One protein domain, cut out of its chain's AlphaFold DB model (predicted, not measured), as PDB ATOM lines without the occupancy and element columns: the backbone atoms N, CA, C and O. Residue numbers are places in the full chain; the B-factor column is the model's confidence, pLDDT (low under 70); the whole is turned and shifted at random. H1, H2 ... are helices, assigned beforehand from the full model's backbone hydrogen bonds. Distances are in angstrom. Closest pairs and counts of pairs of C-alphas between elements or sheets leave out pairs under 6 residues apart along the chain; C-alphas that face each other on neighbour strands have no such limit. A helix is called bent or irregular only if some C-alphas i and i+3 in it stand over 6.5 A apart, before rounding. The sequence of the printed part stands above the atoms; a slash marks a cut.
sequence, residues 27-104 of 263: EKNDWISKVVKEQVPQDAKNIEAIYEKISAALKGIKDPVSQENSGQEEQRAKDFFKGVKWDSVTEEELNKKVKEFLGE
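This is residues 27 to 104 of the 263 residues of an uncharacterized protein of Holospora elegans E1 (UniProt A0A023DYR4). Four helices make an open ring of contacts: H1 and H2 form a helical hairpin, H3 packs on H1, H4 packs on H2, and H3 and H4 come close where the ring nearly closes. The printed part has 78 residues, with named helices H1, H2, H3 and H4 in that order and no named strand; its class is all helix. It is compact, with a radius of gyration of the C-alphas of 11.9 A, and elongated in outline, spanning 35 by 22 by 22 A.

Find C-alpha 27 at (30.378, -75.042, 9.907); from there H1 runs through residues 27 to 38, 17.0 A long. H1 is irregular: C-alphas 28 and 31 are 7.7 A apart. Next come H2, residues 47 to 58, 16.6 A, and H3, residues 67 to 81, 19.0 A. H3 is irregular: C-alphas 68 and 71 are 9.1 A apart. H4, residues 91 to 104, runs 20.0 A to C-alpha 104 at (35.474, -78.328, -11.333).

Look first at Lys 37 and Tyr 51, whose C-alphas are the closest of H1 and H2 at 7.0 A; these helices touch and run opposite ways at a steep tilt of 38 degrees, only just past shallow. With residues 31 to 36 alone, H1 touches H3, the same way at a shallow tilt of 34.9 degrees, only just short of steep; the closest C-alphas, of Val 35 and Lys 78, are 6.7 A apart. H2 touches H4 with residues 53 to 58 alone, the same way at a steep tilt of 47 degrees; the closest C-alphas, of Ala 57 and Asn 95, are 5.0 A apart. The helix packing is only just mostly crossed, with 1 of 3 such pairs at a shallow tilt. H3 and H4 are close but not clearly touching, with the C-alphas of Phe 80 and Phe 101 closest at 7.2 A. H1 and H4 are apart, as are H2 and H3. Every O i to N i+4 pair is within hydrogen-bond range in H2 and H4, against 6 of 8 in H1 and 9 of 11 in H3.

Go to Lys 45 and Glu 68 for the two C-alphas farthest apart, 35.5 A. The printed part has no cut, and its three links are short. The model's confidence is under 70 at residues 27 to 28, 63 to 70 and 104; the mean pLDDT of the printed part is 81.8.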
ATOM      1  N   GLU A  27      28.977 -75.496   9.799       56.06
ATOM      2  CA  GLU A  27      30.378 -75.042   9.907       56.06
ATOM      3  C   GLU A  27      31.271 -75.513   8.746       56.06
ATOM      4  O   GLU A  27      32.277 -74.887   8.412       56.06
ATOM      5  N   LYS A  28      30.919 -76.620   8.079       61.84
ATOM      6  CA  LYS A  28      31.803 -77.258   7.087       61.84
ATOM      7  C   LYS A  28      31.960 -76.449   5.791       61.84
ATOM      8  O   LYS A  28      32.944 -76.649   5.083       61.84
ATOM      9  N   ASN A  29      31.059 -75.502   5.519       71.00
ATOM     10  CA  ASN A  29      31.141 -74.569   4.387       71.00
ATOM     11  C   ASN A  29      31.307 -73.103   4.831       71.00
ATOM     12  O   ASN A  29      31.201 -72.197   3.997       71.00
ATOM     13  N   ASP A  30      31.595 -72.844   6.111       80.75
ATOM     14  CA  ASP A  30      31.689 -71.482   6.650       80.75
ATOM     15  C   ASP A  30      32.776 -70.654   5.975       80.75
ATOM     16  O   ASP A  30      32.599 -69.457   5.747       80.75
ATOM     17  N   TRP A  31      33.885 -71.284   5.591       83.81
ATOM     18  CA  TRP A  31      34.947 -70.583   4.880       83.81
ATOM     19  C   TRP A  31      34.492 -70.147   3.475       83.81
ATOM     20  O   TRP A  31      34.774 -69.019   3.082       83.81
ATOM     21  N   ILE A  32      33.713 -70.969   2.755       82.31
ATOM     22  CA  ILE A  32      33.142 -70.605   1.443       82.31
ATOM     23  C   ILE A  32      32.129 -69.477   1.627       82.31
ATOM     24  O   ILE A  32      32.186 -68.472   0.924       82.31
ATOM     25  N   SER A  33      31.238 -69.609   2.614       86.12
ATOM     26  CA  SER A  33      30.269 -68.573   2.988       86.12
ATOM     27  C   SER A  33      30.966 -67.241   3.262       86.12
ATOM     28  O   SER A  33      30.565 -66.208   2.727       86.12
ATOM     29  N   LYS A  34      32.061 -67.262   4.026       89.50
ATOM     30  CA  LYS A  34      32.871 -66.082   4.330       89.50
ATOM     31  C   LYS A  34      33.480 -65.468   3.070       89.50
ATOM     32  O   LYS A  34      33.289 -64.279   2.837       89.50
ATOM     33  N   VAL A  35      34.146 -66.266   2.238       86.44
ATOM     34  CA  VAL A  35      34.794 -65.782   1.009       86.44
ATOM     35  C   VAL A  35      33.777 -65.189   0.038       86.44
ATOM     36  O   VAL A  35      34.009 -64.119  -0.514       86.44
ATOM     37  N   VAL A  36      32.628 -65.841  -0.142       85.00
ATOM     38  CA  VAL A  36      31.570 -65.357  -1.035       85.00
ATOM     39  C   VAL A  36      30.963 -64.056  -0.504       85.00
ATOM     40  O   VAL A  36      30.776 -63.120  -1.278       85.00
ATOM     41  N   LYS A  37      30.719 -63.948   0.809       89.19
ATOM     42  CA  LYS A  37      30.229 -62.710   1.442       89.19
ATOM     43  C   LYS A  37      31.220 -61.553   1.307       89.19
ATOM     44  O   LYS A  37      30.794 -60.431   1.061       89.19
ATOM     45  N   GLU A  38      32.523 -61.817   1.400       91.12
ATOM     46  CA  GLU A  38      33.570 -60.809   1.171       91.12
ATOM     47  C   GLU A  38      33.577 -60.259  -0.268       91.12
ATOM     48  O   GLU A  38      34.050 -59.146  -0.486       91.12
ATOM     49  N   GLN A  39      33.040 -61.002  -1.247       87.62
ATOM     50  CA  GLN A  39      32.915 -60.543  -2.638       87.62
ATOM     51  C   GLN A  39      31.652 -59.708  -2.904       87.62
ATOM     52  O   GLN A  39      31.525 -59.149  -3.996       87.62
ATOM     53  N   VAL A  40      30.715 -59.624  -1.953       89.75
ATOM     54  CA  VAL A  40      29.493 -58.822  -2.105       89.75
ATOM     55  C   VAL A  40      29.827 -57.342  -1.854       89.75
ATOM     56  O   VAL A  40      30.346 -57.010  -0.783       89.75
ATOM     57  N   PRO A  41      29.536 -56.429  -2.803       89.12
ATOM     58  CA  PRO A  41      29.731 -54.997  -2.604       89.12
ATOM     59  C   PRO A  41      28.945 -54.494  -1.387       89.12
ATOM     60  O   PRO A  41      27.764 -54.800  -1.229       89.12
ATOM     61  N   GLN A  42      29.591 -53.712  -0.521       87.44
ATOM     62  CA  GLN A  42      28.969 -53.183   0.706       87.44
ATOM     63  C   GLN A  42      27.879 -52.133   0.428       87.44
ATOM     64  O   GLN A  42      27.113 -51.775   1.317       87.44
ATOM     65  N   ASP A  43      27.816 -51.627  -0.798       88.06
ATOM     66  CA  ASP A  43      26.809 -50.702  -1.310       88.06
ATOM     67  C   ASP A  43      25.688 -51.404  -2.097       88.06
ATOM     68  O   ASP A  43      24.780 -50.735  -2.601       88.06
ATOM     69  N   ALA A  44      25.715 -52.740  -2.184       86.81
ATOM     70  CA  ALA A  44      24.685 -53.513  -2.865       86.81
ATOM     71  C   ALA A  44      23.310 -53.283  -2.226       86.81
ATOM     72  O   ALA A  44      23.142 -53.230  -1.002       86.81
ATOM     73  N   LYS A  45      22.277 -53.184  -3.062       84.38
ATOM     74  CA  LYS A  45      20.904 -53.086  -2.561       84.38
ATOM     75  C   LYS A  45      20.467 -54.473  -2.096       84.38
ATOM     76  O   LYS A  45      20.494 -55.419  -2.873       84.38
ATOM     77  N   ASN A  46      20.001 -54.576  -0.850       86.81
ATOM     78  CA  ASN A  46      19.521 -55.822  -0.230       86.81
ATOM     79  C   ASN A  46      20.617 -56.870   0.059       86.81
ATOM     80  O   ASN A  46      20.451 -58.049  -0.254       86.81
ATOM     81  N   ILE A  47      21.709 -56.459   0.713       87.75
ATOM     82  CA  ILE A  47      22.782 -57.357   1.191       87.75
ATOM     83  C   ILE A  47      22.229 -58.560   1.965       87.75
ATOM     84  O   ILE A  47      22.666 -59.687   1.751       87.75
ATOM     85  N   GLU A  48      21.229 -58.341   2.819       88.75
ATOM     86  CA  GLU A  48      20.619 -59.400   3.630       88.75
ATOM     87  C   GLU A  48      19.957 -60.481   2.760       88.75
ATOM     88  O   GLU A  48      20.228 -61.666   2.936       88.75
ATOM     89  N   ALA A  49      19.224 -60.081   1.714       88.25
ATOM     90  CA  ALA A  49      18.630 -61.015   0.755       88.25
ATOM     91  C   ALA A  49      19.690 -61.765  -0.074       88.25
ATOM     92  O   ALA A  49      19.488 -62.917  -0.458       88.25
ATOM     93  N   ILE A  50      20.833 -61.135  -0.364       84.88
ATOM     94  CA  ILE A  50      21.961 -61.793  -1.040       84.88
ATOM     95  C   ILE A  50      22.591 -62.842  -0.112       84.88
ATOM     96  O   ILE A  50      22.878 -63.957  -0.550       84.88
ATOM     97  N   TYR A  51      22.759 -62.530   1.172       89.94
ATOM     98  CA  TYR A  51      23.304 -63.462   2.162       89.94
ATOM     99  C   TYR A  51      22.389 -64.661   2.411       89.94
ATOM    100  O   TYR A  51      22.891 -65.783   2.517       89.94
ATOM    101  N   GLU A  52      21.072 -64.459   2.438       88.75
ATOM    102  CA  GLU A  52      20.101 -65.554   2.515       88.75
ATOM    103  C   GLU A  52      20.202 -66.484   1.302       88.75
ATOM    104  O   GLU A  52      20.290 -67.700   1.472       88.75
ATOM    105  N   LYS A  53      20.303 -65.932   0.085       87.94
ATOM    106  CA  LYS A  53      20.507 -66.723  -1.142       87.94
ATOM    107  C   LYS A  53      21.812 -67.526  -1.108       87.94
ATOM    108  O   LYS A  53      21.822 -68.682  -1.520       87.94
ATOM    109  N   ILE A  54      22.907 -66.941  -0.610       85.31
ATOM    110  CA  ILE A  54      24.197 -67.637  -0.450       85.31
ATOM    111  C   ILE A  54      24.060 -68.797   0.542       85.31
ATOM    112  O   ILE A  54      24.501 -69.908   0.252       85.31
ATOM    113  N   SER A  55      23.424 -68.564   1.691       86.25
ATOM    114  CA  SER A  55      23.201 -69.606   2.700       86.25
ATOM    115  C   SER A  55      22.326 -70.742   2.158       86.25
ATOM    116  O   SER A  55      22.684 -71.913   2.296       86.25
ATOM    117  N   ALA A  56      21.234 -70.405   1.465       87.12
ATOM    118  CA  ALA A  56      20.351 -71.373   0.824       87.12
ATOM    119  C   ALA A  56      21.099 -72.232  -0.207       87.12
ATOM    120  O   ALA A  56      20.958 -73.457  -0.204       87.12
ATOM    121  N   ALA A  57      21.960 -71.613  -1.022       83.94
ATOM    122  CA  ALA A  57      22.746 -72.327  -2.021       83.94
ATOM    123  C   ALA A  57      23.781 -73.285  -1.408       83.94
ATOM    124  O   ALA A  57      24.011 -74.381  -1.923       83.94
ATOM    125  N   LEU A  58      24.377 -72.905  -0.276       82.06
ATOM    126  CA  LEU A  58      25.379 -73.722   0.409       82.06
ATOM    127  C   LEU A  58      24.778 -74.900   1.191       82.06
ATOM    128  O   LEU A  58      25.440 -75.924   1.366       82.06
ATOM    129  N   LYS A  59      23.509 -74.805   1.606       83.44
ATOM    130  CA  LYS A  59      22.807 -75.841   2.383       83.44
ATOM    131  C   LYS A  59      22.626 -77.167   1.630       83.44
ATOM    132  O   LYS A  59      22.453 -78.213   2.251       83.44
ATOM    133  N   GLY A  60      22.659 -77.144   0.295       73.25
ATOM    134  CA  GLY A  60      22.473 -78.327  -0.554       73.25
ATOM    135  C   GLY A  60      23.732 -79.167  -0.808       73.25
ATOM    136  O   GLY A  60      23.650 -80.197  -1.479       73.25
ATOM    137  N   ILE A  61      24.896 -78.739  -0.316       74.69
ATOM    138  CA  ILE A  61      26.195 -79.342  -0.638       74.69
ATOM    139  C   ILE A  61      26.531 -80.405   0.408       74.69
ATOM    140  O   ILE A  61      26.762 -80.091   1.571       74.69
ATOM    141  N   LYS A  62      26.552 -81.674  -0.014       70.81
ATOM    142  CA  LYS A  62      26.815 -82.823   0.874       70.81
ATOM    143  C   LYS A  62      28.300 -83.154   1.044       70.81
ATOM    144  O   LYS A  62      28.661 -83.728   2.068       70.81
ATOM    145  N   ASP A  63      29.132 -82.793   0.069       68.31
ATOM    146  CA  ASP A  63      30.559 -83.122   0.065       68.31
ATOM    147  C   ASP A  63      31.366 -81.905   0.552       68.31
ATOM    148  O   ASP A  63      31.418 -80.895  -0.156       68.31
ATOM    149  N   PRO A  64      31.975 -81.955   1.752       62.41
ATOM    150  CA  PRO A  64      32.785 -80.854   2.247       62.41
ATOM    151  C   PRO A  64      34.067 -80.725   1.421       62.41
ATOM    152  O   PRO A  64      34.723 -81.713   1.082       62.41
ATOM    153  N   VAL A  65      34.456 -79.488   1.126       63.44
ATOM    154  CA  VAL A  65      35.745 -79.202   0.495       63.44
ATOM    155  C   VAL A  65      36.843 -79.428   1.542       63.44
ATOM    156  O   VAL A  65      36.872 -78.743   2.563       63.44
ATOM    157  N   SER A  66      37.712 -80.424   1.324       60.94
ATOM    158  CA  SER A  66      38.811 -80.745   2.247       60.94
ATOM    159  C   SER A  66      39.702 -79.533   2.522       60.94
ATOM    160  O   SER A  66      40.327 -79.010   1.610       60.94
ATOM    161  N   GLN A  67      39.826 -79.167   3.799       59.72
ATOM    162  CA  GLN A  67      40.547 -77.992   4.310       59.72
ATOM    163  C   GLN A  67      42.081 -78.017   4.141       59.72
ATOM    164  O   GLN A  67      42.763 -77.123   4.642       59.72
ATOM    165  N   GLU A  68      42.651 -79.030   3.481       55.59
ATOM    166  CA  GLU A  68      44.100 -79.285   3.475       55.59
ATOM    167  C   GLU A  68      44.927 -78.185   2.780       55.59
ATOM    168  O   GLU A  68      46.119 -78.090   3.049       55.59
ATOM    169  N   ASN A  69      44.310 -77.301   1.979       63.94
ATOM    170  CA  ASN A  69      44.970 -76.156   1.330       63.94
ATOM    171  C   ASN A  69      44.106 -74.876   1.343       63.94
ATOM    172  O   ASN A  69      43.896 -74.239   0.307       63.94
ATOM    173  N   SER A  70      43.622 -74.468   2.522       67.38
ATOM    174  CA  SER A  70      42.663 -73.357   2.670       67.38
ATOM    175  C   SER A  70      43.063 -72.053   1.960       67.38
ATOM    176  O   SER A  70      42.198 -71.369   1.432       67.38
ATOM    177  N   GLY A  71      44.357 -71.712   1.893       77.75
ATOM    178  CA  GLY A  71      44.819 -70.475   1.246       77.75
ATOM    179  C   GLY A  71      44.716 -70.479  -0.287       77.75
ATOM    180  O   GLY A  71      44.363 -69.463  -0.882       77.75
ATOM    181  N   GLN A  72      45.001 -71.611  -0.938       79.19
ATOM    182  CA  GLN A  72      44.879 -71.729  -2.398       79.19
ATOM    183  C   GLN A  72      43.412 -71.823  -2.822       79.19
ATOM    184  O   GLN A  72      43.004 -71.191  -3.795       79.19
ATOM    185  N   GLU A  73      42.607 -72.569  -2.066       78.44
ATOM    186  CA  GLU A  73      41.175 -72.715  -2.333       78.44
ATOM    187  C   GLU A  73      40.407 -71.411  -2.094       78.44
ATOM    188  O   GLU A  73      39.512 -71.074  -2.869       78.44
ATOM    189  N   GLU A  74      40.796 -70.634  -1.081       84.00
ATOM    190  CA  GLU A  74      40.263 -69.294  -0.847       84.00
ATOM    191  C   GLU A  74      40.535 -68.365  -2.035       84.00
ATOM    192  O   GLU A  74      39.618 -67.691  -2.506       84.00
ATOM    193  N   GLN A  75      41.763 -68.348  -2.561       84.44
ATOM    194  CA  GLN A  75      42.100 -67.512  -3.713       84.44
ATOM    195  C   GLN A  75      41.336 -67.946  -4.971       84.44
ATOM    196  O   GLN A  75      40.758 -67.104  -5.656       84.44
ATOM    197  N   ARG A  76      41.236 -69.255  -5.222       85.19
ATOM    198  CA  ARG A  76      40.439 -69.799  -6.329       85.19
ATOM    199  C   ARG A  76      38.971 -69.390  -6.224       85.19
ATOM    200  O   ARG A  76      38.386 -68.983  -7.220       85.19
ATOM    201  N   ALA A  77      38.375 -69.476  -5.036       85.62
ATOM    202  CA  ALA A  77      37.001 -69.035  -4.815       85.62
ATOM    203  C   ALA A  77      36.847 -67.529  -5.094       85.62
ATOM    204  O   ALA A  77      35.918 -67.129  -5.797       85.62
ATOM    205  N   LYS A  78      37.781 -66.694  -4.616       89.00
ATOM    206  CA  LYS A  78      37.784 -65.248  -4.907       89.00
ATOM    207  C   LYS A  78      37.828 -64.978  -6.408       89.00
ATOM    208  O   LYS A  78      37.045 -64.167  -6.893       89.00
ATOM    209  N   ASP A  79      38.686 -65.681  -7.140       89.12
ATOM    210  CA  ASP A  79      38.819 -65.518  -8.587       89.12
ATOM    211  C   ASP A  79      37.594 -66.050  -9.352       89.12
ATOM    212  O   ASP A  79      37.129 -65.394 -10.282       89.12
ATOM    213  N   PHE A  80      37.000 -67.168  -8.922       88.62
ATOM    214  CA  PHE A  80      35.816 -67.769  -9.550       88.62
ATOM    215  C   PHE A  80      34.556 -66.898  -9.411       88.62
ATOM    216  O   PHE A  80      33.767 -66.742 -10.349       88.62
ATOM    217  N   PHE A  81      34.350 -66.304  -8.232       88.44
ATOM    218  CA  PHE A  81      33.204 -65.423  -7.976       88.44
ATOM    219  C   PHE A  81      33.452 -63.971  -8.404       88.44
ATOM    220  O   PHE A  81      32.528 -63.148  -8.376       88.44
ATOM    221  N   LYS A  82      34.659 -63.651  -8.882       88.56
ATOM    222  CA  LYS A  82      34.994 -62.338  -9.427       88.56
ATOM    223  C   LYS A  82      34.130 -62.039 -10.652       88.56
ATOM    224  O   LYS A  82      34.121 -62.773 -11.636       88.56
ATOM    225  N   GLY A  83      33.387 -60.934 -10.599       84.50
ATOM    226  CA  GLY A  83      32.526 -60.493 -11.702       84.50
ATOM    227  C   GLY A  83      31.088 -61.021 -11.662       84.50
ATOM    228  O   GLY A  83      30.331 -60.786 -12.605       84.50
ATOM    229  N   VAL A  84      30.669 -61.691 -10.582       89.19
ATOM    230  CA  VAL A  84      29.241 -61.940 -10.334       89.19
ATOM    231  C   VAL A  84      28.519 -60.607 -10.118       89.19
ATOM    232  O   VAL A  84      28.916 -59.790  -9.289       89.19
ATOM    233  N   LYS A  85      27.437 -60.383 -10.870       92.50
ATOM    234  CA  LYS A  85      26.555 -59.222 -10.694       92.50
ATOM    235  C   LYS A  85      25.584 -59.484  -9.543       92.50
ATOM    236  O   LYS A  85      24.476 -59.969  -9.761       92.50
ATOM    237  N   TRP A  86      26.019 -59.187  -8.321       88.44
ATOM    238  CA  TRP A  86      25.281 -59.488  -7.089       88.44
ATOM    239  C   TRP A  86      23.892 -58.841  -7.008       88.44
ATOM    240  O   TRP A  86      22.969 -59.465  -6.494       88.44
ATOM    241  N   ASP A  87      23.703 -57.653  -7.591       85.12
ATOM    242  CA  ASP A  87      22.408 -56.954  -7.569       85.12
ATOM    243  C   ASP A  87      21.315 -57.643  -8.405       85.12
ATOM    244  O   ASP A  87      20.126 -57.406  -8.195       85.12
ATOM    245  N   SER A  88      21.700 -58.488  -9.366       88.56
ATOM    246  CA  SER A  88      20.771 -59.160 -10.281       88.56
ATOM    247  C   SER A  88      20.784 -60.681 -10.163       88.56
ATOM    248  O   SER A  88      20.057 -61.336 -10.901       88.56
ATOM    249  N   VAL A  89      21.608 -61.253  -9.279       89.31
ATOM    250  CA  VAL A  89      21.782 -62.707  -9.210       89.31
ATOM    251  C   VAL A  89      20.535 -63.384  -8.636       89.31
ATOM    252  O   VAL A  89      20.028 -63.054  -7.549       89.31
ATOM    253  N   THR A  90      20.012 -64.344  -9.389       90.38
ATOM    254  CA  THR A  90      18.923 -65.213  -8.934       90.38
ATOM    255  C   THR A  90      19.470 -66.358  -8.080       90.38
ATOM    256  O   THR A  90      20.647 -66.710  -8.151       90.38
ATOM    257  N   GLU A  91      18.618 -66.952  -7.244       84.06
ATOM    258  CA  GLU A  91      19.013 -68.101  -6.419       84.06
ATOM    259  C   GLU A  91      19.438 -69.304  -7.282       84.06
ATOM    260  O   GLU A  91      20.388 -70.008  -6.946       84.06
ATOM    261  N   GLU A  92      18.786 -69.515  -8.429       84.00
ATOM    262  CA  GLU A  92      19.109 -70.594  -9.369       84.00
ATOM    263  C   GLU A  92      20.489 -70.413 -10.019       84.00
ATOM    264  O   GLU A  92      21.273 -71.364 -10.089       84.00
ATOM    265  N   GLU A  93      20.821 -69.194 -10.450       86.00
ATOM    266  CA  GLU A  93      22.136 -68.870 -11.017       86.00
ATOM    267  C   GLU A  93      23.254 -69.033  -9.986       86.00
ATOM    268  O   GLU A  93      24.311 -69.587 -10.298       86.00
ATOM    269  N   LEU A  94      23.012 -68.595  -8.748       86.44
ATOM    270  CA  LEU A  94      23.966 -68.745  -7.655       86.44
ATOM    271  C   LEU A  94      24.183 -70.223  -7.313       86.44
ATOM    272  O   LEU A  94      25.323 -70.673  -7.221       86.44
ATOM    273  N   ASN A  95      23.102 -71.000  -7.218       83.38
ATOM    274  CA  ASN A  95      23.154 -72.447  -7.027       83.38
ATOM    275  C   ASN A  95      23.961 -73.150  -8.122       83.38
ATOM    276  O   ASN A  95      24.763 -74.040  -7.832       83.38
ATOM    277  N   LYS A  96      23.763 -72.759  -9.386       86.56
ATOM    278  CA  LYS A  96      24.505 -73.315 -10.518       86.56
ATOM    279  C   LYS A  96      25.998 -73.006 -10.407       86.56
ATOM    280  O   LYS A  96      26.797 -73.932 -10.500       86.56
ATOM    281  N   LYS A  97      26.365 -71.749 -10.133       86.50
ATOM    282  CA  LYS A  97      27.768 -71.335  -9.964       86.50
ATOM    283  C   LYS A  97      28.464 -72.033  -8.799       86.50
ATOM    284  O   LYS A  97      29.607 -72.449  -8.926       86.50
ATOM    285  N   VAL A  98      27.781 -72.183  -7.667       84.50
ATOM    286  CA  VAL A  98      28.337 -72.881  -6.501       84.50
ATOM    287  C   VAL A  98      28.565 -74.364  -6.810       84.50
ATOM    288  O   VAL A  98      29.607 -74.911  -6.458       84.50
ATOM    289  N   LYS A  99      27.638 -75.018  -7.520       83.81
ATOM    290  CA  LYS A  99      27.822 -76.404  -7.979       83.81
ATOM    291  C   LYS A  99      28.950 -76.545  -8.999       83.81
ATOM    292  O   LYS A  99      29.648 -77.548  -8.960       83.81
ATOM    293  N   GLU A 100      29.123 -75.571  -9.885       85.44
ATOM    294  CA  GLU A 100      30.204 -75.532 -10.877       85.44
ATOM    295  C   GLU A 100      31.571 -75.402 -10.198       85.44
ATOM    296  O   GLU A 100      32.427 -76.252 -10.415       85.44
ATOM    297  N   PHE A 101      31.725 -74.466  -9.257       83.75
ATOM    298  CA  PHE A 101      32.936 -74.324  -8.439       83.75
ATOM    299  C   PHE A 101      33.330 -75.631  -7.726       83.75
ATOM    300  O   PHE A 101      34.498 -76.019  -7.694       83.75
ATOM    301  N   LEU A 102      32.347 -76.343  -7.168       79.38
ATOM    302  CA  LEU A 102      32.577 -77.628  -6.503       79.38
ATOM    303  C   LEU A 102      32.783 -78.797  -7.474       79.38
ATOM    304  O   LEU A 102      33.450 -79.772  -7.131       79.38
ATOM    305  N   GLY A 103      32.182 -78.723  -8.660       72.94
ATOM    306  CA  GLY A 103      32.273 -79.727  -9.714       72.94
ATOM    307  C   GLY A 103      33.620 -79.696 -10.425       72.94
ATOM    308  O   GLY A 103      34.221 -80.752 -10.605       72.94
ATOM    309  N   GLU A 104      34.145 -78.507 -10.733       61.12
ATOM    310  CA  GLU A 104      35.474 -78.328 -11.333       61.12
ATOM    311  C   GLU A 104      36.590 -78.916 -10.459       61.12
ATOM    312  O   GLU A 104      37.598 -79.398 -10.973       61.12
TER     313      GLU A 104